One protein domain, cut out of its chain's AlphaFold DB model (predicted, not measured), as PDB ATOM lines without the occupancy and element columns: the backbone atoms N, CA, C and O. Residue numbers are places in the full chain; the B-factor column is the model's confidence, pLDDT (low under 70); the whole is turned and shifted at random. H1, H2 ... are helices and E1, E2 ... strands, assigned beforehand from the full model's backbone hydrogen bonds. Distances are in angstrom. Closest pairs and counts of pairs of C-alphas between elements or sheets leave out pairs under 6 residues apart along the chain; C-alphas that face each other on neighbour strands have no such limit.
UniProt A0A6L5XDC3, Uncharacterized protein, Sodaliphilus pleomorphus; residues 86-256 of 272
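AT A GLANCE: This is residues 86 to 256 of the 272 residues of an uncharacterized protein of Sodaliphilus pleomorphus (UniProt A0A6L5XDC3). What does the model look like? A strongly twisted sheet of seven strands curls round one long helix, H2, while H1, H3 and H4, side by side, cover the side of H2 that the sheet leaves open. The short helix H5 packs on H2, and the equally short H6 on H4. What is it built of? The printed part has 171 residues, with six named helices and seven named strands in the order E1 E2 H1 H2 H3 H4 H5 E3 E4 E5 E6 E7 H6; its class is mixed, helices and strands. The sheet is branched at E5, and its neighbour pairs are antiparallel. How large is it? It is compact, with a radius of gyration of the C-alphas of 14.6 A, and rounded, with spans of 41 by 34 by 31 A.

HOW THE PARTS SIT: Which strand has three neighbours? E5, residues 218 to 226, has E3, residues 201 to 207, beside its residues 223 to 226 and E4, residues 213 to 215, beside its residues 218 to 220, both on one side, and E6, residues 234 to 241, on the other side. Within hydrogen-bond range are N 224 and O 206 at 2.8 A, N 215 and O 218 at 2.8 A, and N 223 and O 237 at 3.0 A. How does the sheet go on? E2, residues 105 to 110, is the antiparallel neighbour of E3, with N 108 and O 203 3.0 A apart, and forms a hairpin with the edge strand E1, residues 87 to 93, with N 90 and O 109 2.8 A apart. The edge strand E7, residues 248 to 251, forms a hairpin with E6, with N 240 and O 248 2.8 A apart; E4, E5, E6 and E7 make a meander, each strand the antiparallel neighbour of the one before. What does the sheet curl round? It curls round H2, residues 132 to 148; the closest C-alphas of E2 and H2 are those of Gly 106 and Gln 133, 5.9 A apart. H3, residues 150 to 160, touches H2 in a helical hairpin at a shallow tilt of 11 degrees, the closest C-alphas being those of Tyr 146 and Gly 153, 3.8 A apart. H1, residues 117 to 126, only just touches H2, with 3 pairs of C-alphas within 8 A, the closest those of Tyr 124 and Met 138 at 7.1 A, and H1, H2 and H3 make an up and down bundle, each helix running against the one before. Where are the other helices? H4, residues 163 to 174, touches H3 with its residues 166 to 170 alone, the closest C-alphas those of Arg 158 and Ala 166 at 5.4 A; H6, residues 253 to 256, touches H4, closest at the C-alphas of Ala 172 and Val 256, 6.3 A apart. H5, residues 181 to 184, touches H2, closest at the C-alphas of Ala 144 and Ala 182, 5.2 A apart. In H1, H3 and H4 every O i to N i+4 pair is within hydrogen-bond range, in H2 11 of 13 are, and H5 and H6 are too short for such a pair.

IN THESE COORDINATES: Where can the elements be found? E1 begins at C-alpha 87, (182.556, 232.824, 221.703), and H6 ends at C-alpha 256, (207.271, 238.118, 229.263). Which elements are long? From first to last C-alpha E5 measures 25.6 A, H2 25.3 A, E6 22.3 A, E3 20.6 A and E1 20.4 A.

THE WHOLE: How far does it reach? The two C-alphas farthest apart are those of Ala 192 and Gly 216, 45.7 A. Is it unbroken and confident? The printed part has no cut, its long links are E1 to E2 and H5 to E3, its mean pLDDT is 93.4, and no printed residue is under 70.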
ATOM      1  N   GLY A  86     179.130 231.585 223.872       79.06
ATOM      2  CA  GLY A  86     178.846 232.195 222.564       79.06
ATOM      3  C   GLY A  86     180.081 232.683 221.795       79.06
ATOM      4  O   GLY A  86     179.941 233.157 220.669       79.06
ATOM      5  N   HIS A  87     181.284 232.513 222.348       86.62
ATOM      6  CA  HIS A  87     182.556 232.824 221.703       86.62
ATOM      7  C   HIS A  87     183.193 231.578 221.092       86.62
ATOM      8  O   HIS A  87     183.172 230.494 221.678       86.62
ATOM      9  N   SER A  88     183.752 231.727 219.891       84.00
ATOM     10  CA  SER A  88     184.326 230.628 219.118       84.00
ATOM     11  C   SER A  88     185.830 230.512 219.337       84.00
ATOM     12  O   SER A  88     186.551 231.508 219.226       84.00
ATOM     13  N   TYR A  89     186.294 229.280 219.527       86.44
ATOM     14  CA  TYR A  89     187.704 228.934 219.665       86.44
ATOM     15  C   TYR A  89     188.037 227.783 218.724       86.44
ATOM     16  O   TYR A  89     187.310 226.792 218.663       86.44
ATOM     17  N   THR A  90     189.151 227.891 218.009       86.88
ATOM     18  CA  THR A  90     189.641 226.844 217.109       86.88
ATOM     19  C   THR A  90     191.095 226.539 217.415       86.88
ATOM     20  O   THR A  90     191.885 227.467 217.592       86.88
ATOM     21  N   SER A  91     191.456 225.262 217.416       86.50
ATOM     22  CA  SER A  91     192.826 224.791 217.597       86.50
ATOM     23  C   SER A  91     193.196 223.883 216.434       86.50
ATOM     24  O   SER A  91     192.467 222.951 216.101       86.50
ATOM     25  N   LEU A  92     194.328 224.175 215.808       83.00
ATOM     26  CA  LEU A  92     194.940 223.373 214.761       83.00
ATOM     27  C   LEU A  92     196.382 223.093 215.154       83.00
ATOM     28  O   LEU A  92     197.116 224.009 215.506       83.00
ATOM     29  N   GLY A  93     196.810 221.840 215.084       78.81
ATOM     30  CA  GLY A  93     198.221 221.519 215.246       78.81
ATOM     31  C   GLY A  93     198.519 220.032 215.243       78.81
ATOM     32  O   GLY A  93     197.622 219.187 215.298       78.81
ATOM     33  N   ASP A  94     199.803 219.720 215.148       76.88
ATOM     34  CA  ASP A  94     200.325 218.358 215.034       76.88
ATOM     35  C   ASP A  94     201.519 218.079 215.961       76.88
ATOM     36  O   ASP A  94     202.192 217.060 215.810       76.88
ATOM     37  N   PHE A  95     201.747 218.932 216.965       88.00
ATOM     38  CA  PHE A  95     202.760 218.703 217.994       88.00
ATOM     39  C   PHE A  95     202.421 217.471 218.838       88.00
ATOM     40  O   PHE A  95     201.375 217.415 219.489       88.00
ATOM     41  N   LYS A  96     203.325 216.487 218.843       90.19
ATOM     42  CA  LYS A  96     203.175 215.235 219.596       90.19
ATOM     43  C   LYS A  96     204.298 215.086 220.618       90.19
ATOM     44  O   LYS A  96     205.452 215.292 220.244       90.19
ATOM     45  N   PRO A  97     204.004 214.696 221.869       91.06
ATOM     46  CA  PRO A  97     205.025 214.512 222.898       91.06
ATOM     47  C   PRO A  97     206.080 213.469 222.524       91.06
ATOM     48  O   PRO A  97     207.278 213.730 222.613       91.06
ATOM     49  N   GLU A  98     205.632 212.313 222.041       90.31
ATOM     50  CA  GLU A  98     206.459 211.125 221.821       90.31
ATOM     51  C   GLU A  98     207.253 211.184 220.512       90.31
ATOM     52  O   GLU A  98     208.210 210.434 220.326       90.31
ATOM     53  N   GLN A  99     206.847 212.055 219.584       88.50
ATOM     54  CA  GLN A  99     207.411 212.132 218.245       88.50
ATOM     55  C   GLN A  99     207.636 213.586 217.848       88.50
ATOM     56  O   GLN A  99     206.718 214.279 217.409       88.50
ATOM     57  N   TYR A 100     208.888 214.020 217.952       90.56
ATOM     58  CA  TYR A 100     209.301 215.313 217.436       90.56
ATOM     59  C   TYR A 100     209.228 215.341 215.901       90.56
ATOM     60  O   TYR A 100     209.757 214.456 215.224       90.56
ATOM     61  N   ASP A 101     208.600 216.382 215.359       84.19
ATOM     62  CA  ASP A 101     208.550 216.681 213.929       84.19
ATOM     63  C   ASP A 101     208.974 218.140 213.720       84.19
ATOM     64  O   ASP A 101     208.264 219.067 214.104       84.19
ATOM     65  N   ARG A 102     210.136 218.357 213.087       85.44
ATOM     66  CA  ARG A 102     210.675 219.704 212.807       85.44
ATOM     67  C   ARG A 102     209.761 220.527 211.893       85.44
ATOM     68  O   ARG A 102     209.901 221.747 211.845       85.44
ATOM     69  N   THR A 103     208.865 219.869 211.159       80.25
ATOM     70  CA  THR A 103     207.908 220.491 210.238       80.25
ATOM     71  C   THR A 103     206.528 220.716 210.850       80.25
ATOM     72  O   THR A 103     205.661 221.251 210.159       80.25
ATOM     73  N   ALA A 104     206.336 220.344 212.122       79.94
ATOM     74  CA  ALA A 104     205.093 220.567 212.845       79.94
ATOM     75  C   ALA A 104     204.770 222.061 212.965       79.94
ATOM     76  O   ALA A 104     205.653 222.912 213.141       79.94
ATOM     77  N   THR A 105     203.482 222.365 212.881       84.56
ATOM     78  CA  THR A 105     202.939 223.723 212.958       84.56
ATOM     79  C   THR A 105     201.681 223.723 213.811       84.56
ATOM     80  O   THR A 105     200.990 222.713 213.935       84.56
ATOM     81  N   GLY A 106     201.356 224.873 214.392       84.94
ATOM     82  CA  GLY A 106     200.124 225.035 215.148       84.94
ATOM     83  C   GLY A 106     199.535 226.424 215.000       84.94
ATOM     84  O   GLY A 106     200.219 227.385 214.661       84.94
ATOM     85  N   CYS A 107     198.242 226.521 215.252       87.88
ATOM     86  CA  CYS A 107     197.495 227.757 215.222       87.88
ATOM     87  C   CYS A 107     196.317 227.654 216.184       87.88
ATOM     88  O   CYS A 107     195.609 226.647 216.202       87.88
ATOM     89  N   VAL A 108     196.089 228.703 216.962       91.38
ATOM     90  CA  VAL A 108     194.877 228.853 217.767       91.38
ATOM     91  C   VAL A 108     194.240 230.175 217.397       91.38
ATOM     92  O   VAL A 108     194.915 231.201 217.396       91.38
ATOM     93  N   SER A 109     192.948 230.150 217.079       89.50
ATOM     94  CA  SER A 109     192.165 231.363 216.834       89.50
ATOM     95  C   SER A 109     191.003 231.462 217.808       89.50
ATOM     96  O   SER A 109     190.393 230.451 218.152       89.50
ATOM     97  N   PHE A 110     190.714 232.675 218.262       92.06
ATOM     98  CA  PHE A 110     189.699 232.945 219.269       92.06
ATOM     99  C   PHE A 110     189.016 234.282 218.999       92.06
ATOM    100  O   PHE A 110     189.657 235.268 218.640       92.06
ATOM    101  N   SER A 111     187.694 234.318 219.150       87.25
ATOM    102  CA  SER A 111     186.921 235.547 218.948       87.25
ATOM    103  C   SER A 111     186.992 236.511 220.133       87.25
ATOM    104  O   SER A 111     186.629 237.669 219.967       87.25
ATOM    105  N   HIS A 112     187.385 236.020 221.314       91.25
ATOM    106  CA  HIS A 112     187.331 236.754 222.577       91.25
ATOM    107  C   HIS A 112     188.315 236.180 223.604       91.25
ATOM    108  O   HIS A 112     188.516 234.960 223.655       91.25
ATOM    109  N   VAL A 113     188.912 237.049 224.420       96.44
ATOM    110  CA  VAL A 113     189.703 236.647 225.591       96.44
ATOM    111  C   VAL A 113     188.770 236.409 226.782       96.44
ATOM    112  O   VAL A 113     188.079 237.354 227.151       96.44
ATOM    113  N   PRO A 114     188.806 235.237 227.454       96.12
ATOM    114  CA  PRO A 114     187.911 234.937 228.572       96.12
ATOM    115  C   PRO A 114     187.777 236.066 229.605       96.12
ATOM    116  O   PRO A 114     188.755 236.738 229.948       96.12
ATOM    117  N   THR A 115     186.566 236.270 230.121       95.75
ATOM    118  CA  THR A 115     186.255 237.348 231.084       95.75
ATOM    119  C   THR A 115     185.918 236.848 232.481       95.75
ATOM    120  O   THR A 115     185.842 237.652 233.407       95.75
ATOM    121  N   SER A 116     185.789 235.533 232.667       96.94
ATOM    122  CA  SER A 116     185.613 234.911 233.979       96.94
ATOM    123  C   SER A 116     186.551 233.722 234.179       96.94
ATOM    124  O   SER A 116     187.101 233.154 233.228       96.94
ATOM    125  N   TYR A 117     186.735 233.320 235.439       97.19
ATOM    126  CA  TYR A 117     187.566 232.162 235.757       97.19
ATOM    127  C   TYR A 117     186.921 230.866 235.259       97.19
ATOM    128  O   TYR A 117     187.619 229.979 234.793       97.19
ATOM    129  N   GLU A 118     185.597 230.765 235.310       96.94
ATOM    130  CA  GLU A 118     184.827 229.601 234.866       96.94
ATOM    131  C   GLU A 118     184.944 229.397 233.352       96.94
ATOM    132  O   GLU A 118     185.032 228.261 232.881       96.94
ATOM    133  N   GLU A 119     184.979 230.493 232.588       96.06
ATOM    134  CA  GLU A 119     185.243 230.465 231.150       96.06
ATOM    135  C   GLU A 119     186.685 230.029 230.865       96.06
ATOM    136  O   GLU A 119     186.903 229.123 230.064       96.06
ATOM    137  N   CYS A 120     187.656 230.618 231.569       97.44
ATOM    138  CA  CYS A 120     189.076 230.273 231.480       97.44
ATOM    139  C   CYS A 120     189.328 228.788 231.813       97.44
ATOM    140  O   CYS A 120     189.993 228.080 231.052       97.44
ATOM    141  N   ASP A 121     188.737 228.297 232.904       97.69
ATOM    142  CA  ASP A 121     188.804 226.907 233.350       97.69
ATOM    143  C   ASP A 121     188.136 225.954 232.364       97.69
ATOM    144  O   ASP A 121     188.755 224.978 231.943       97.69
ATOM    145  N   SER A 122     186.916 226.258 231.920       95.62
ATOM    146  CA  SER A 122     186.209 225.418 230.950       95.62
ATOM    147  C   SER A 122     186.954 225.347 229.620       95.62
ATOM    148  O   SER A 122     187.097 224.264 229.052       95.62
ATOM    149  N   LEU A 123     187.452 226.483 229.125       96.69
ATOM    150  CA  LEU A 123     188.198 226.551 227.875       96.69
ATOM    151  C   LEU A 123     189.514 225.774 227.969       96.69
ATOM    152  O   LEU A 123     189.850 225.027 227.050       96.69
ATOM    153  N   TYR A 124     190.245 225.901 229.077       98.06
ATOM    154  CA  TYR A 124     191.476 225.150 229.293       98.06
ATOM    155  C   TYR A 124     191.204 223.654 229.468       98.06
ATOM    156  O   TYR A 124     191.735 222.837 228.719       98.06
ATOM    157  N   THR A 125     190.357 223.273 230.421       96.62
ATOM    158  CA  THR A 125     190.195 221.870 230.819       96.62
ATOM    159  C   THR A 125     189.517 221.013 229.761       96.62
ATOM    160  O   THR A 125     189.847 219.834 229.626       96.62
ATOM    161  N   ARG A 126     188.595 221.593 228.987       94.12
ATOM    162  CA  ARG A 126     187.800 220.853 227.998       94.12
ATOM    163  C   ARG A 126     188.341 220.960 226.580       94.12
ATOM    164  O   ARG A 126     187.884 220.209 225.722       94.12
ATOM    165  N   PHE A 127     189.253 221.898 226.313       94.19
ATOM    166  CA  PHE A 127     189.682 222.185 224.949       94.19
ATOM    167  C   PHE A 127     191.160 222.560 224.825       94.19
ATOM    168  O   PHE A 127     191.964 221.745 224.391       94.19
ATOM    169  N   LEU A 128     191.573 223.771 225.199       96.50
ATOM    170  CA  LEU A 128     192.922 224.243 224.868       96.50
ATOM    171  C   LEU A 128     194.028 223.519 225.651       96.50
ATOM    172  O   LEU A 128     195.126 223.343 225.135       96.50
ATOM    173  N   GLY A 129     193.751 223.011 226.847       96.81
ATOM    174  CA  GLY A 129     194.692 222.203 227.622       96.81
ATOM    175  C   GLY A 129     194.932 220.802 227.052       96.81
ATOM    176  O   GLY A 129     195.825 220.103 227.533       96.81
ATOM    177  N   THR A 130     194.180 220.357 226.038       94.81
ATOM    178  CA  THR A 130     194.350 219.020 225.445       94.81
ATOM    179  C   THR A 130     195.414 218.981 224.346       94.81
ATOM    180  O   THR A 130     195.736 217.897 223.856       94.81
ATOM    181  N   SER A 131     196.001 220.126 223.974       94.81
ATOM    182  CA  SER A 131     197.091 220.212 222.999       94.81
ATOM    183  C   SER A 131     198.199 221.179 223.424       94.81
ATOM    184  O   SER A 131     197.986 222.103 224.208       94.81
ATOM    185  N   ALA A 132     199.399 220.979 222.874       96.19
ATOM    186  CA  ALA A 132     200.569 221.806 223.160       96.19
ATOM    187  C   ALA A 132     200.352 223.278 222.767       96.19
ATOM    188  O   ALA A 132     200.536 224.184 223.580       96.19
ATOM    189  N   GLN A 133     199.906 223.516 221.529       95.38
ATOM    190  CA  GLN A 133     199.621 224.857 221.016       95.38
ATOM    191  C   GLN A 133     198.437 225.521 221.730       95.38
ATOM    192  O   GLN A 133     198.425 226.741 221.896       95.38
ATOM    193  N   GLY A 134     197.456 224.731 222.179       97.12
ATOM    194  CA  GLY A 134     196.328 225.232 222.956       97.12
ATOM    195  C   GLY A 134     196.773 225.744 224.326       97.12
ATOM    196  O   GLY A 134     196.480 226.888 224.667       97.12
ATOM    197  N   ALA A 135     197.561 224.958 225.065       97.69
ATOM    198  CA  ALA A 135     198.077 225.357 226.373       97.69
ATOM    199  C   ALA A 135     198.992 226.590 226.284       97.69
ATOM    200  O   ALA A 135     198.866 227.508 227.093       97.69
ATOM    201  N   ALA A 136     199.858 226.665 225.268       98.25
ATOM    202  CA  ALA A 136     200.676 227.855 225.039       98.25
ATOM    203  C   ALA A 136     199.834 229.095 224.684       98.25
ATOM    204  O   ALA A 136     200.116 230.189 225.164       98.25
ATOM    205  N   SER A 137     198.764 228.936 223.899       98.25
ATOM    206  CA  SER A 137     197.857 230.048 223.569       98.25
ATOM    207  C   SER A 137     197.042 230.517 224.770       98.25
ATOM    208  O   SER A 137     196.782 231.712 224.900       98.25
ATOM    209  N   MET A 138     196.690 229.608 225.687       98.12
ATOM    210  CA  MET A 138     196.066 229.984 226.956       98.12
ATOM    211  C   MET A 138     196.960 230.903 227.789       98.12
ATOM    212  O   MET A 138     196.424 231.752 228.490       98.12
ATOM    213  N   MET A 139     198.292 230.800 227.694       98.38
ATOM    214  CA  MET A 139     199.188 231.744 228.377       98.38
ATOM    215  C   MET A 139     199.063 233.153 227.806       98.38
ATOM    216  O   MET A 139     198.979 234.112 228.563       98.38
ATOM    217  N   VAL A 140     198.961 233.285 226.481       97.88
ATOM    218  CA  VAL A 140     198.714 234.583 225.834       97.88
ATOM    219  C   VAL A 140     197.380 235.175 226.299       97.88
ATOM    220  O   VAL A 140     197.322 236.352 226.649       97.88
ATOM    221  N   MET A 141     196.321 234.358 226.367       98.19
ATOM    222  CA  MET A 141     195.029 234.794 226.908       98.19
ATOM    223  C   MET A 141     195.135 235.180 228.385       98.19
ATOM    224  O   MET A 141     194.600 236.207 228.776       98.19
ATOM    225  N   ALA A 142     195.841 234.404 229.208       98.06
ATOM    226  CA  ALA A 142     195.991 234.677 230.634       98.06
ATOM    227  C   ALA A 142     196.774 235.972 230.909       98.06
ATOM    228  O   ALA A 142     196.397 236.719 231.809       98.06
ATOM    229  N   LEU A 143     197.793 236.285 230.100       97.12
ATOM    230  CA  LEU A 143     198.474 237.584 230.132       97.12
ATOM    231  C   LEU A 143     197.516 238.724 229.762       97.12
ATOM    232  O   LEU A 143     197.460 239.724 230.469       97.12
ATOM    233  N   ALA A 144     196.706 238.549 228.714       96.56
ATOM    234  CA  ALA A 144     195.697 239.537 228.327       96.56
ATOM    235  C   ALA A 144     194.634 239.752 229.420       96.56
ATOM    236  O   ALA A 144     194.173 240.869 229.631       96.56
ATOM    237  N   ILE A 145     194.252 238.692 230.136       97.25
ATOM    238  CA  ILE A 145     193.361 238.781 231.294       97.25
ATOM    239  C   ILE A 145     194.045 239.560 232.418       97.25
ATOM    240  O   ILE A 145     193.426 240.466 232.962       97.25
ATOM    241  N   TYR A 146     195.310 239.254 232.728       96.44
ATOM    242  CA  TYR A 146     196.078 239.940 233.771       96.44
ATOM    243  C   TYR A 146     196.208 241.445 233.506       96.44
ATOM    244  O   TYR A 146     196.059 242.241 234.429       96.44
ATOM    245  N   GLU A 147     196.429 241.845 232.249       92.31
ATOM    246  CA  GLU A 147     196.480 243.256 231.836       92.31
ATOM    247  C   GLU A 147     195.187 244.027 232.186       92.31
ATOM    248  O   GLU A 147     195.243 245.232 232.429       92.31
ATOM    249  N   ARG A 148     194.027 243.352 232.226       92.31
ATOM    250  CA  ARG A 148     192.720 243.958 232.554       92.31
ATOM    251  C   ARG A 148     192.331 243.786 234.024       92.31
ATOM    252  O   ARG A 148     191.774 244.700 234.623       92.31
ATOM    253  N   ASP A 149     192.566 242.596 234.564       95.75
ATOM    254  CA  ASP A 149     192.222 242.166 235.918       95.75
ATOM    255  C   ASP A 149     193.349 241.260 236.449       95.75
ATOM    256  O   ASP A 149     193.369 240.054 236.170       95.75
ATOM    257  N   PRO A 150     194.298 241.822 237.224       96.06
ATOM    258  CA  PRO A 150     195.432 241.073 237.757       96.06
ATOM    259  C   PRO A 150     195.030 239.882 238.632       96.06
ATOM    260  O   PRO A 150     195.680 238.837 238.582       96.06
ATOM    261  N   ALA A 151     193.946 240.002 239.407       97.56
ATOM    262  CA  ALA A 151     193.503 238.945 240.313       97.56
ATOM    263  C   ALA A 151     192.927 237.756 239.534       97.56
ATOM    264  O   ALA A 151     193.225 236.596 239.835       97.56
ATOM    265  N   LEU A 152     192.130 238.028 238.497       98.12
ATOM    266  CA  LEU A 152     191.633 236.986 237.604       98.12
ATOM    267  C   LEU A 152     192.764 236.376 236.763       98.12
ATOM    268  O   LEU A 152     192.854 235.150 236.640       98.12
ATOM    269  N   GLY A 153     193.646 237.217 236.219       97.69
ATOM    270  CA  GLY A 153     194.792 236.795 235.418       97.69
ATOM    271  C   GLY A 153     195.720 235.868 236.191       97.69
ATOM    272  O   GLY A 153     196.103 234.818 235.677       97.69
ATOM    273  N   GLU A 154     196.000 236.181 237.459       98.50
ATOM    274  CA  GLU A 154     196.800 235.321 238.329       98.50
ATOM    275  C   GLU A 154     196.194 233.923 238.470       98.50
ATOM    276  O   GLU A 154     196.895 232.915 238.312       98.50
ATOM    277  N   ARG A 155     194.883 233.838 238.718       98.50
ATOM    278  CA  ARG A 155     194.191 232.548 238.831       98.50
ATOM    279  C   ARG A 155     194.297 231.744 237.532       98.50
ATOM    280  O   ARG A 155     194.580 230.547 237.587       98.50
ATOM    281  N   CYS A 156     194.131 232.390 236.379       98.50
ATOM    282  CA  CYS A 156     194.295 231.749 235.072       98.50
ATOM    283  C   CYS A 156     195.738 231.286 234.816       98.50
ATOM    284  O   CYS A 156     195.936 230.161 234.360       98.50
ATOM    285  N   ILE A 157     196.753 232.089 235.152       98.62
ATOM    286  CA  ILE A 157     198.171 231.714 235.007       98.62
ATOM    287  C   ILE A 157     198.481 230.467 235.849       98.62
ATOM    288  O   ILE A 157     199.059 229.501 235.346       98.62
ATOM    289  N   ARG A 158     198.044 230.440 237.116       98.56
ATOM    290  CA  ARG A 158     198.257 229.293 238.019       98.56
ATOM    291  C   ARG A 158     197.530 228.026 237.559       98.56
ATOM    292  O   ARG A 158     198.030 226.920 237.775       98.56
ATOM    293  N   LEU A 159     196.375 228.169 236.909       98.25
ATOM    294  CA  LEU A 159     195.639 227.046 236.334       98.25
ATOM    295  C   LEU A 159     196.456 226.353 235.229       98.25
ATOM    296  O   LEU A 159     196.608 225.128 235.250       98.25
ATOM    297  N   ILE A 160     197.016 227.125 234.297       98.12
ATOM    298  CA  ILE A 160     197.582 226.600 233.043       98.12
ATOM    299  C   ILE A 160     199.089 226.325 233.092       98.12
ATOM    300  O   ILE A 160     199.600 225.586 232.251       98.12
ATOM    301  N   ALA A 161     199.812 226.899 234.055       98.38
ATOM    302  CA  ALA A 161     201.259 226.747 234.182       98.38
ATOM    303  C   ALA A 161     201.663 225.778 235.304       98.38
ATOM    304  O   ALA A 161     200.874 225.419 236.188       98.38
ATOM    305  N   THR A 162     202.914 225.318 235.262       97.81
ATOM    306  CA  THR A 162     203.562 224.687 236.418       97.81
ATOM    307  C   THR A 162     203.764 225.729 237.527       97.81
ATOM    308  O   THR A 162     203.864 226.918 237.223       97.81
ATOM    309  N   PRO A 163     203.853 225.332 238.813       97.62
ATOM    310  CA  PRO A 163     204.019 226.291 239.910       97.62
ATOM    311  C   PRO A 163     205.221 227.229 239.738       97.62
ATOM    312  O   PRO A 163     205.102 228.426 239.977       97.62
ATOM    313  N   GLN A 164     206.352 226.693 239.266       96.88
ATOM    314  CA  GLN A 164     207.562 227.475 239.010       96.88
ATOM    315  C   GLN A 164     207.361 228.487 237.876       96.88
ATOM    316  O   GLN A 164     207.682 229.660 238.046       96.88
ATOM    317  N   CYS A 165     206.788 228.058 236.748       98.19
ATOM    318  CA  CYS A 165     206.515 228.949 235.622       98.19
ATOM    319  C   CYS A 165     205.500 230.033 235.997       98.19
ATOM    320  O   CYS A 165     205.710 231.203 235.694       98.19
ATOM    321  N   ALA A 166     204.435 229.666 236.719       98.38
ATOM    322  CA  ALA A 166     203.449 230.621 237.209       98.38
ATOM    323  C   ALA A 166     204.111 231.711 238.060       98.38
ATOM    324  O   ALA A 166     203.852 232.887 237.839       98.38
ATOM    325  N   GLN A 167     204.995 231.333 238.988       97.88
ATOM    326  CA  GLN A 167     205.712 232.290 239.829       97.88
ATOM    327  C   GLN A 167     206.546 233.275 238.994       97.88
ATOM    328  O   GLN A 167     206.395 234.482 239.154       97.88
ATOM    329  N   GLN A 168     207.349 232.774 238.053       96.81
ATOM    330  CA  GLN A 168     208.192 233.609 237.186       96.81
ATOM    331  C   GLN A 168     207.373 234.575 236.321       96.81
ATOM    332  O   GLN A 168     207.709 235.751 236.189       96.81
ATOM    333  N   VAL A 169     206.270 234.095 235.740       97.44
ATOM    334  CA  VAL A 169     205.379 234.928 234.926       97.44
ATOM    335  C   VAL A 169     204.738 236.021 235.776       97.44
ATOM    336  O   VAL A 169     204.692 237.171 235.346       97.44
ATOM    337  N   LEU A 170     204.269 235.692 236.982       97.75
ATOM    338  CA  LEU A 170     203.636 236.659 237.882       97.75
ATOM    339  C   LEU A 170     204.622 237.717 238.382       97.75
ATOM    340  O   LEU A 170     204.263 238.891 238.452       97.75
ATOM    341  N   GLU A 171     205.870 237.338 238.657       96.31
ATOM    342  CA  GLU A 171     206.944 238.281 238.989       96.31
ATOM    343  C   GLU A 171     207.191 239.266 237.840       96.31
ATOM    344  O   GLU A 171     207.208 240.483 238.056       96.31
ATOM    345  N   ALA A 172     207.278 238.770 236.601       95.25
ATOM    346  CA  ALA A 172     207.418 239.624 235.425       95.25
ATOM    347  C   ALA A 172     206.205 240.549 235.234       95.25
ATOM    348  O   ALA A 172     206.375 241.743 234.990       95.25
ATOM    349  N   CYS A 173     204.985 240.031 235.417       94.38
ATOM    350  CA  CYS A 173     203.752 240.818 235.356       94.38
ATOM    351  C   CYS A 173     203.745 241.949 236.396       94.38
ATOM    352  O   CYS A 173     203.492 243.104 236.050       94.38
ATOM    353  N   SER A 174     204.100 241.637 237.646       93.12
ATOM    354  CA  SER A 174     204.173 242.613 238.742       93.12
ATOM    355  C   SER A 174     205.261 243.674 238.542       93.12
ATOM    356  O   SER A 174     205.136 244.788 239.044       93.12
ATOM    357  N   SER A 175     206.291 243.359 237.751       91.19
ATOM    358  CA  SER A 175     207.366 244.288 237.382       91.19
ATOM    359  C   SER A 175     206.948 245.306 236.308       91.19
ATOM    360  O   SER A 175     207.736 246.185 235.964       91.19
ATOM    361  N   GLY A 176     205.715 245.220 235.793       86.94
ATOM    362  CA  GLY A 176     205.142 246.192 234.862       86.94
ATOM    363  C   GLY A 176     205.384 245.841 233.398       86.94
ATOM    364  O   GLY A 176     206.109 246.544 232.689       86.94
ATOM    365  N   LEU A 177     204.746 244.768 232.922       88.19
ATOM    366  CA  LEU A 177     204.731 244.459 231.491       88.19
ATOM    367  C   LEU A 177     204.019 245.571 230.697       88.19
ATOM    368  O   LEU A 177     203.046 246.156 231.181       88.19
ATOM    369  N   PRO A 178     204.464 245.874 229.465       88.44
ATOM    370  CA  PRO A 178     203.749 246.799 228.598       88.44
ATOM    371  C   PRO A 178     202.305 246.341 228.350       88.44
ATOM    372  O   PRO A 178     202.072 245.167 228.097       88.44
ATOM    373  N   ALA A 179     201.347 247.272 228.294       87.25
ATOM    374  CA  ALA A 179     199.916 246.987 228.063       87.25
ATOM    375  C   ALA A 179     199.571 246.390 226.676       87.25
ATOM    376  O   ALA A 179     198.409 246.310 226.291       87.25
ATOM    377  N   TYR A 180     200.583 246.078 225.873       91.56
ATOM    378  CA  TYR A 180     200.474 245.447 224.562       91.56
ATOM    379  C   TYR A 180     201.274 244.138 224.506       91.56
ATOM    380  O   TYR A 180     201.463 243.594 223.420       91.56
ATOM    381  N   GLN A 181     201.761 243.636 225.647       94.12
ATOM    382  CA  GLN A 181     202.608 242.450 225.722       94.12
ATOM    383  C   GLN A 181     201.852 241.215 225.226       94.12
ATOM    384  O   GLN A 181     202.363 240.487 224.373       94.12
ATOM    385  N   ALA A 182     200.614 241.008 225.682       95.56
ATOM    386  CA  ALA A 182     199.792 239.907 225.192       95.56
ATOM    387  C   ALA A 182     199.414 240.088 223.712       95.56
ATOM    388  O   ALA A 182     199.494 239.147 222.920       95.56
ATOM    389  N   ALA A 183     199.064 241.313 223.310       95.75
ATOM    390  CA  ALA A 183     198.722 241.627 221.924       95.75
ATOM    391  C   ALA A 183     199.905 241.415 220.966       95.75
ATOM    392  O   ALA A 183     199.708 240.985 219.830       95.75
ATOM    393  N   ALA A 184     201.138 241.644 221.425       95.81
ATOM    394  CA  ALA A 184     202.346 241.418 220.646       95.81
ATOM    395  C   ALA A 184     202.503 239.955 220.218       95.81
ATOM    396  O   ALA A 184     203.064 239.699 219.156       95.81
ATOM    397  N   CYS A 185     201.956 238.996 220.967       96.38
ATOM    398  CA  CYS A 185     201.955 237.575 220.610       96.38
ATOM    399  C   CYS A 185     201.034 237.228 219.426       96.38
ATOM    400  O   CYS A 185     201.094 236.109 218.917       96.38
ATOM    401  N   LEU A 186     200.159 238.143 219.002       95.81
ATOM    402  CA  LEU A 186     199.104 237.848 218.039       95.81
ATOM    403  C   LEU A 186     199.508 238.158 216.599       95.81
ATOM    404  O   LEU A 186     200.182 239.142 216.284       95.81
ATOM    405  N   LYS A 187     199.022 237.320 215.685       90.69
ATOM    406  CA  LYS A 187     199.175 237.512 214.248       90.69
ATOM    407  C   LYS A 187     198.602 238.867 213.831       90.69
ATOM    408  O   LYS A 187     197.485 239.235 214.180       90.69
ATOM    409  N   GLY A 188     199.372 239.595 213.029       87.44
ATOM    410  CA  GLY A 188     198.980 240.910 212.521       87.44
ATOM    411  C   GLY A 188     199.228 242.064 213.496       87.44
ATOM    412  O   GLY A 188     199.187 243.209 213.059       87.44
ATOM    413  N   ALA A 189     199.559 241.803 214.763       91.75
ATOM    414  CA  ALA A 189     200.025 242.834 215.682       91.75
ATOM    415  C   ALA A 189     201.502 243.173 215.405       91.75
ATOM    416  O   ALA A 189     202.323 242.284 215.177       91.75
ATOM    417  N   GLY A 190     201.858 244.459 215.409       93.56
ATOM    418  CA  GLY A 190     203.242 244.911 215.280       93.56
ATOM    419  C   GLY A 190     203.417 246.389 215.620       93.56
ATOM    420  O   GLY A 190     202.452 247.120 215.828       93.56
ATOM    421  N   GLN A 191     204.664 246.867 215.627       94.62
ATOM    422  CA  GLN A 191     204.966 248.252 216.011       94.62
ATOM    423  C   GLN A 191     204.209 249.295 215.166       94.62
ATOM    424  O   GLN A 191     203.782 250.317 215.696       94.62
ATOM    425  N   ALA A 192     204.019 249.027 213.868       92.88
ATOM    426  CA  ALA A 192     203.393 249.951 212.919       92.88
ATOM    427  C   ALA A 192     201.885 250.163 213.131       92.88
ATOM    428  O   ALA A 192     201.345 251.167 212.679       92.88
ATOM    429  N   ASN A 193     201.198 249.242 213.812       92.25
ATOM    430  CA  ASN A 193     199.770 249.373 214.116       92.25
ATOM    431  C   ASN A 193     199.485 249.463 215.619       92.25
ATOM    432  O   ASN A 193     198.350 249.235 216.032       92.25
ATOM    433  N   GLY A 194     200.501 249.761 216.436       93.12
ATOM    434  CA  GLY A 194     200.350 249.812 217.890       93.12
ATOM    435  C   GLY A 194     199.932 248.474 218.498       93.12
ATOM    436  O   GLY A 194     199.204 248.463 219.483       93.12
ATOM    437  N   TYR A 195     200.345 247.358 217.886       94.44
ATOM    438  CA  TYR A 195     199.943 246.003 218.268       94.44
ATOM    439  C   TYR A 195     198.429 245.787 218.283       94.44
ATOM    440  O   TYR A 195     197.885 245.194 219.208       94.44
ATOM    441  N   ARG A 196     197.739 246.247 217.237       90.62
ATOM    442  CA  ARG A 196     196.305 246.002 217.034       90.62
ATOM    443  C   ARG A 196     196.092 244.818 216.083       90.62
ATOM    444  O   ARG A 196     196.109 245.021 214.868       90.62
ATOM    445  N   PRO A 197     195.937 243.582 216.587       89.25
ATOM    446  CA  PRO A 197     195.618 242.435 215.746       89.25
ATOM    447  C   PRO A 197     194.186 242.531 215.209       89.25
ATOM    448  O   PRO A 197     193.327 243.205 215.778       89.25
ATOM    449  N   ASN A 198     193.926 241.804 214.126       82.12
ATOM    450  CA  ASN A 198     192.570 241.637 213.614       82.12
ATOM    451  C   ASN A 198     191.824 240.585 214.438       82.12
ATOM    452  O   ASN A 198     192.441 239.649 214.948       82.12
ATOM    453  N   THR A 199     190.503 240.723 214.534       78.38
ATOM    454  CA  THR A 199     189.629 239.670 215.053       78.38
ATOM    455  C   THR A 199     189.173 238.735 213.915       78.38
ATOM    456  O   THR A 199     188.927 239.211 212.802       78.38
ATOM    457  N   PRO A 200     189.045 237.414 214.158       85.44
ATOM    458  CA  PRO A 200     189.411 236.721 215.396       85.44
ATOM    459  C   PRO A 200     190.923 236.774 215.643       85.44
ATOM    460  O   PRO A 200     191.718 236.761 214.704       85.44
ATOM    461  N   TYR A 201     191.305 236.848 216.913       91.44
ATOM    462  CA  TYR A 201     192.703 236.853 217.314       91.44
ATOM    463  C   TYR A 201     193.330 235.497 217.010       91.44
ATOM    464  O   TYR A 201     192.685 234.465 217.191       91.44
ATOM    465  N   THR A 202     194.591 235.488 216.581       89.94
ATOM    466  CA  THR A 202     195.288 234.258 216.196       89.94
ATOM    467  C   THR A 202     196.697 234.218 216.772       89.94
ATOM    468  O   THR A 202     197.444 235.186 216.638       89.94
ATOM    469  N   VAL A 203     197.079 233.076 217.342       95.94
ATOM    470  CA  VAL A 203     198.462 232.738 217.706       95.94
ATOM    471  C   VAL A 203     198.963 231.664 216.744       95.94
ATOM    472  O   VAL A 203     198.279 230.661 216.539       95.94
ATOM    473  N   GLU A 204     200.144 231.857 216.158       91.81
ATOM    474  CA  GLU A 204     200.764 230.902 215.228       91.81
ATOM    475  C   GLU A 204     202.031 230.300 215.835       91.81
ATOM    476  O   GLU A 204     202.804 231.001 216.482       91.81
ATOM    477  N   PHE A 205     202.269 229.013 215.584       94.00
ATOM    478  CA  PHE A 205     203.398 228.262 216.122       94.00
ATOM    479  C   PHE A 205     204.114 227.448 215.049       94.00
ATOM    480  O   PHE A 205     203.486 226.882 214.153       94.00
ATOM    481  N   ASN A 206     205.423 227.307 215.220       90.62
ATOM    482  CA  ASN A 206     206.269 226.345 214.524       90.62
ATOM    483  C   ASN A 206     206.960 225.429 215.540       90.62
ATOM    484  O   ASN A 206     207.109 225.778 216.712       90.62
ATOM    485  N   ALA A 207     207.432 224.265 215.093       88.12
ATOM    486  CA  ALA A 207     208.350 223.469 215.899       88.12
ATOM    487  C   ALA A 207     209.598 224.295 216.252       88.12
ATOM    488  O   ALA A 207     210.155 224.980 215.388       88.12
ATOM    489  N   SER A 208     210.043 224.209 217.505       94.62
ATOM    490  CA  SER A 208     211.316 224.797 217.922       94.62
ATOM    491  C   SER A 208     212.495 224.001 217.362       94.62
ATOM    492  O   SER A 208     212.351 222.836 216.990       94.62
ATOM    493  N   ASP A 209     213.681 224.606 217.338       92.19
ATOM    494  CA  ASP A 209     214.945 223.899 217.076       92.19
ATOM    495  C   ASP A 209     215.299 222.908 218.202       92.19
ATOM    496  O   ASP A 209     216.063 221.964 218.000       92.19
ATOM    497  N   ARG A 210     214.716 223.097 219.393       93.56
ATOM    498  CA  ARG A 210     214.874 222.192 220.534       93.56
ATOM    499  C   ARG A 210     213.962 220.976 220.376       93.56
ATOM    500  O   ARG A 210     212.748 221.115 220.244       93.56
ATOM    501  N   VAL A 211     214.552 219.783 220.434       93.31
ATOM    502  CA  VAL A 211     213.812 218.513 220.403       93.31
ATOM    503  C   VAL A 211     213.038 218.286 221.702       93.31
ATOM    504  O   VAL A 211     213.426 218.782 222.761       93.31
ATOM    505  N   ASN A 212     211.956 217.508 221.624       94.19
ATOM    506  CA  ASN A 212     211.193 217.111 222.806       94.19
ATOM    507  C   ASN A 212     212.087 216.337 223.785       94.19
ATOM    508  O   ASN A 212     212.866 215.473 223.380       94.19
ATOM    509  N   VAL A 213     211.929 216.608 225.076       96.50
ATOM    510  CA  VAL A 213     212.671 215.938 226.147       96.50
ATOM    511  C   VAL A 213     211.722 215.032 226.913       96.50
ATOM    512  O   VAL A 213     210.645 215.464 227.312       96.50
ATOM    513  N   LYS A 214     212.121 213.779 227.138       96.06
ATOM    514  CA  LYS A 214     211.415 212.858 228.033       96.06
ATOM    515  C   LYS A 214     212.127 212.819 229.385       96.06
ATOM    516  O   LYS A 214     213.333 212.591 229.440       96.06
ATOM    517  N   THR A 215     211.384 213.001 230.472       93.75
ATOM    518  CA  THR A 215     211.889 212.922 231.848       93.75
ATOM    519  C   THR A 215     210.937 212.071 232.678       93.75
ATOM    520  O   THR A 215     209.813 212.482 232.973       93.75
ATOM    521  N   GLY A 216     211.372 210.855 233.022       92.62
ATOM    522  CA  GLY A 216     210.473 209.833 233.559       92.62
ATOM    523  C   GLY A 216     209.329 209.566 232.575       92.62
ATOM    524  O   GLY A 216     209.573 209.317 231.392       92.62
ATOM    525  N   ASP A 217     208.093 209.691 233.052       92.06
ATOM    526  CA  ASP A 217     206.887 209.532 232.231       92.06
ATOM    527  C   ASP A 217     206.385 210.835 231.595       92.06
ATOM    528  O   ASP A 217     205.415 210.821 230.838       92.06
ATOM    529  N   SER A 218     207.026 211.970 231.884       93.94
ATOM    530  CA  SER A 218     206.625 213.269 231.342       93.94
ATOM    531  C   SER A 218     207.429 213.643 230.102       93.94
ATOM    532  O   SER A 218     208.602 213.293 229.967       93.94
ATOM    533  N   TYR A 219     206.799 214.405 229.214       96.62
ATOM    534  CA  TYR A 219     207.435 215.012 228.051       96.62
ATOM    535  C   TYR A 219     207.408 216.530 228.167       96.62
ATOM    536  O   TYR A 219     206.381 217.095 228.534       96.62
ATOM    537  N   THR A 220     208.493 217.183 227.777       97.44
ATOM    538  CA  THR A 220     208.569 218.625 227.546       97.44
ATOM    539  C   THR A 220     208.719 218.860 226.050       97.44
ATOM    540  O   THR A 220     209.640 218.337 225.421       97.44
ATOM    541  N   LEU A 221     207.806 219.634 225.474       97.75
ATOM    542  CA  LEU A 221     207.821 220.046 224.077       97.75
ATOM    543  C   LEU A 221     208.200 221.521 224.016       97.75
ATOM    544  O   LEU A 221     207.711 222.317 224.818       97.75
ATOM    545  N   TYR A 222     209.016 221.886 223.034       97.12
ATOM    546  CA  TYR A 222     209.383 223.270 222.761       97.12
ATOM    547  C   TYR A 222     208.733 223.706 221.451       97.12
ATOM    548  O   TYR A 222     208.978 223.117 220.396       97.12
ATOM    549  N   ILE A 223     207.900 224.741 221.517       96.94
ATOM    550  CA  ILE A 223     207.216 225.308 220.353       96.94
ATOM    551  C   ILE A 223     207.519 226.798 220.254       96.94
ATOM    552  O   ILE A 223     207.540 227.504 221.257       96.94
ATOM    553  N   ASP A 224     207.775 227.270 219.041       97.06
ATOM    554  CA  ASP A 224     208.102 228.665 218.773       97.06
ATOM    555  C   ASP A 224     206.832 229.395 218.333       97.06
ATOM    556  O   ASP A 224     206.285 229.114 217.267       97.06
ATOM    557  N   LEU A 225     206.362 230.334 219.152       97.38
ATOM    558  CA  LEU A 225     205.310 231.288 218.815       97.38
ATOM    559  C   LEU A 225     205.852 232.298 217.801       97.38
ATOM    560  O   LEU A 225     206.867 232.937 218.069       97.38
ATOM    561  N   ASN A 226     205.175 232.476 216.670       93.06
ATOM    562  CA  ASN A 226     205.526 233.452 215.637       93.06
ATOM    563  C   ASN A 226     204.859 234.799 215.928       93.06
ATOM    564  O   ASN A 226     203.644 234.874 216.098       93.06
ATOM    565  N   SER A 227     205.635 235.878 215.949       92.75
ATOM    566  CA  SER A 227     205.135 237.197 216.343       92.75
ATOM    567  C   SER A 227     206.030 238.315 215.808       92.75
ATOM    568  O   SER A 227     207.221 238.120 215.627       92.75
ATOM    569  N   LYS A 228     205.489 239.521 215.591       93.06
ATOM    570  CA  LYS A 228     206.291 240.729 215.290       93.06
ATOM    571  C   LYS A 228     206.607 241.568 216.537       93.06
ATOM    572  O   LYS A 228     207.010 242.721 216.418       93.06
ATOM    573  N   GLY A 229     206.398 241.006 217.726       93.19
ATOM    574  CA  GLY A 229     206.666 241.629 219.021       93.19
ATOM    575  C   GLY A 229     208.143 241.741 219.366       93.19
ATOM    576  O   GLY A 229     208.511 242.559 220.202       93.19
ATOM    577  N   TRP A 230     209.009 240.960 218.720       94.69
ATOM    578  CA  TRP A 230     210.433 240.885 219.044       94.69
ATOM    579  C   TRP A 230     211.295 240.795 217.787       94.69
ATOM    580  O   TRP A 230     210.827 240.351 216.743       94.69
ATOM    581  N   GLN A 231     212.576 241.168 217.903       90.88
ATOM    582  CA  GLN A 231     213.533 241.196 216.782       90.88
ATOM    583  C   GLN A 231     213.667 239.846 216.063       90.88
ATOM    584  O   GLN A 231     213.737 239.781 214.840       90.88
ATOM    585  N   GLU A 232     213.658 238.751 216.818       89.56
ATOM    586  CA  GLU A 232     213.785 237.390 216.277       89.56
ATOM    587  C   GLU A 232     212.495 236.884 215.621       89.56
ATOM    588  O   GLU A 232     212.480 235.805 215.039       89.56
ATOM    589  N   HIS A 233     211.408 237.649 215.725       90.19
ATOM    590  CA  HIS A 233     210.075 237.317 215.235       90.19
ATOM    591  C   HIS A 233     209.485 235.995 215.767       90.19
ATOM    592  O   HIS A 233     208.490 235.481 215.243       90.19
ATOM    593  N   ARG A 234     210.093 235.437 216.819       92.88
ATOM    594  CA  ARG A 234     209.649 234.213 217.476       92.88
ATOM    595  C   ARG A 234     209.963 234.191 218.969       92.88
ATOM    596  O   ARG A 234     210.924 234.823 219.419       92.88
ATOM    597  N   ARG A 235     209.169 233.430 219.723       95.50
ATOM    598  CA  ARG A 235     209.363 233.170 221.155       95.50
ATOM    599  C   ARG A 235     209.076 231.721 221.509       95.50
ATOM    600  O   ARG A 235     208.003 231.210 221.212       95.50
ATOM    601  N   THR A 236     210.042 231.054 222.130       96.44
ATOM    602  CA  THR A 236     209.900 229.649 222.516       96.44
ATOM    603  C   THR A 236     209.092 229.526 223.802       96.44
ATOM    604  O   THR A 236     209.386 230.183 224.802       96.44
ATOM    605  N   VAL A 237     208.110 228.634 223.777       98.00
ATOM    606  CA  VAL A 237     207.329 228.194 224.930       98.00
ATOM    607  C   VAL A 237     207.616 226.714 225.147       98.00
ATOM    608  O   VAL A 237     207.521 225.915 224.211       98.00
ATOM    609  N   ALA A 238     207.963 226.340 226.376       98.12
ATOM    610  CA  ALA A 238     208.030 224.949 226.785       98.12
ATOM    611  C   ALA A 238     206.699 224.541 227.421       98.12
ATOM    612  O   ALA A 238     206.240 225.154 228.386       98.12
ATOM    613  N   VAL A 239     206.094 223.476 226.907       98.00
ATOM    614  CA  VAL A 239     204.893 222.868 227.484       98.00
ATOM    615  C   VAL A 239     205.202 221.449 227.922       98.00
ATOM    616  O   VAL A 239     205.885 220.712 227.214       98.00
ATOM    617  N   CYS A 240     204.702 221.052 229.085       97.06
ATOM    618  CA  CYS A 240     204.870 219.705 229.597       97.06
ATOM    619  C   CYS A 240     203.583 218.898 229.526       97.06
ATOM    620  O   CYS A 240     202.473 219.429 229.617       97.06
ATOM    621  N   LYS A 241     203.756 217.589 229.366       96.06
ATOM    622  CA  LYS A 241     202.687 216.605 229.325       96.06
ATOM    623  C   LYS A 241     203.073 215.391 230.157       96.06
ATOM    624  O   LYS A 241     203.991 214.659 229.798       96.06
ATOM    625  N   THR A 242     202.330 215.158 231.230       92.69
ATOM    626  CA  THR A 242     202.369 213.924 232.027       92.69
ATOM    627  C   THR A 242     201.273 212.973 231.514       92.69
ATOM    628  O   THR A 242     200.321 213.430 230.859       92.69
ATOM    629  N   PRO A 243     201.353 211.646 231.728       88.19
ATOM    630  CA  PRO A 243     200.283 210.743 231.320       88.19
ATOM    631  C   PRO A 243     198.958 211.145 231.967       88.19
ATOM    632  O   PRO A 243     198.922 211.561 233.121       88.19
ATOM    633  N   HIS A 244     197.871 211.072 231.200       83.12
ATOM    634  CA  HIS A 244     196.508 211.403 231.651       83.12
ATOM    635  C   HIS A 244     196.275 212.844 232.166       83.12
ATOM    636  O   HIS A 244     195.153 213.162 232.544       83.12
ATOM    637  N   SER A 245     197.271 213.738 232.127       92.00
ATOM    638  CA  SER A 245     197.106 215.159 232.473       92.00
ATOM    639  C   SER A 245     196.789 216.029 231.254       92.00
ATOM    640  O   SER A 245     197.025 215.630 230.113       92.00
ATOM    641  N   LEU A 246     196.330 217.256 231.481       96.75
ATOM    642  CA  LEU A 246     196.375 218.312 230.466       96.75
ATOM    643  C   LEU A 246     197.826 218.768 230.237       96.75
ATOM    644  O   LEU A 246     198.711 218.497 231.058       96.75
ATOM    645  N   TYR A 247     198.067 219.453 229.121       98.00
ATOM    646  CA  TYR A 247     199.315 220.175 228.895       98.00
ATOM    647  C   TYR A 247     199.399 221.372 229.837       98.00
ATOM    648  O   TYR A 247     198.434 222.126 229.983       98.00
ATOM    649  N   LYS A 248     200.565 221.572 230.445       98.19
ATOM    650  CA  LYS A 248     200.874 222.740 231.274       98.19
ATOM    651  C   LYS A 248     202.011 223.534 230.651       98.19
ATOM    652  O   LYS A 248     202.921 222.951 230.069       98.19
ATOM    653  N   VAL A 249     201.999 224.852 230.802       98.50
ATOM    654  CA  VAL A 249     203.152 225.684 230.436       98.50
ATOM    655  C   VAL A 249     204.243 225.492 231.486       98.50
ATOM    656  O   VAL A 249     204.018 225.731 232.671       98.50
ATOM    657  N   GLN A 250     205.398 224.989 231.057       97.75
ATOM    658  CA  GLN A 250     206.548 224.710 231.918       97.75
ATOM    659  C   GLN A 250     207.560 225.858 231.917       97.75
ATOM    660  O   GLN A 250     208.222 226.057 232.929       97.75
ATOM    661  N   ASP A 251     207.684 226.578 230.805       97.62
ATOM    662  CA  ASP A 251     208.544 227.755 230.668       97.62
ATOM    663  C   ASP A 251     207.993 228.645 229.547       97.62
ATOM    664  O   ASP A 251     207.674 228.171 228.453       97.62
ATOM    665  N   CYS A 252     207.861 229.937 229.821       96.38
ATOM    666  CA  CYS A 252     207.516 230.946 228.831       96.38
ATOM    667  C   CYS A 252     208.148 232.304 229.161       96.38
ATOM    668  O   CYS A 252     207.561 233.342 228.857       96.38
ATOM    669  N   GLU A 253     209.338 232.315 229.773       92.50
ATOM    670  CA  GLU A 253     210.045 233.559 230.125       92.50
ATOM    671  C   GLU A 253     210.222 234.470 228.899       92.50
ATOM    672  O   GLU A 253     210.065 235.690 228.954       92.50
ATOM    673  N   SER A 254     210.430 233.853 227.737       92.19
ATOM    674  CA  SER A 254     210.563 234.555 226.466       92.19
ATOM    675  C   SER A 254     209.315 235.385 226.090       92.19
ATOM    676  O   SER A 254     209.454 236.431 225.453       92.19
ATOM    677  N   LEU A 255     208.107 234.984 226.521       94.56
ATOM    678  CA  LEU A 255     206.859 235.722 226.269       94.56
ATOM    679  C   LEU A 255     206.688 236.952 227.158       94.56
ATOM    680  O   LEU A 255     205.971 237.871 226.772       94.56
ATOM    681  N   VAL A 256     207.321 236.979 228.331       94.00
ATOM    682  CA  VAL A 256     207.271 238.118 229.263       94.00
ATOM    683  C   VAL A 256     208.498 239.024 229.141       94.00
ATOM    684  O   VAL A 256     208.550 240.090 229.746       94.00
TER     685      VAL A 256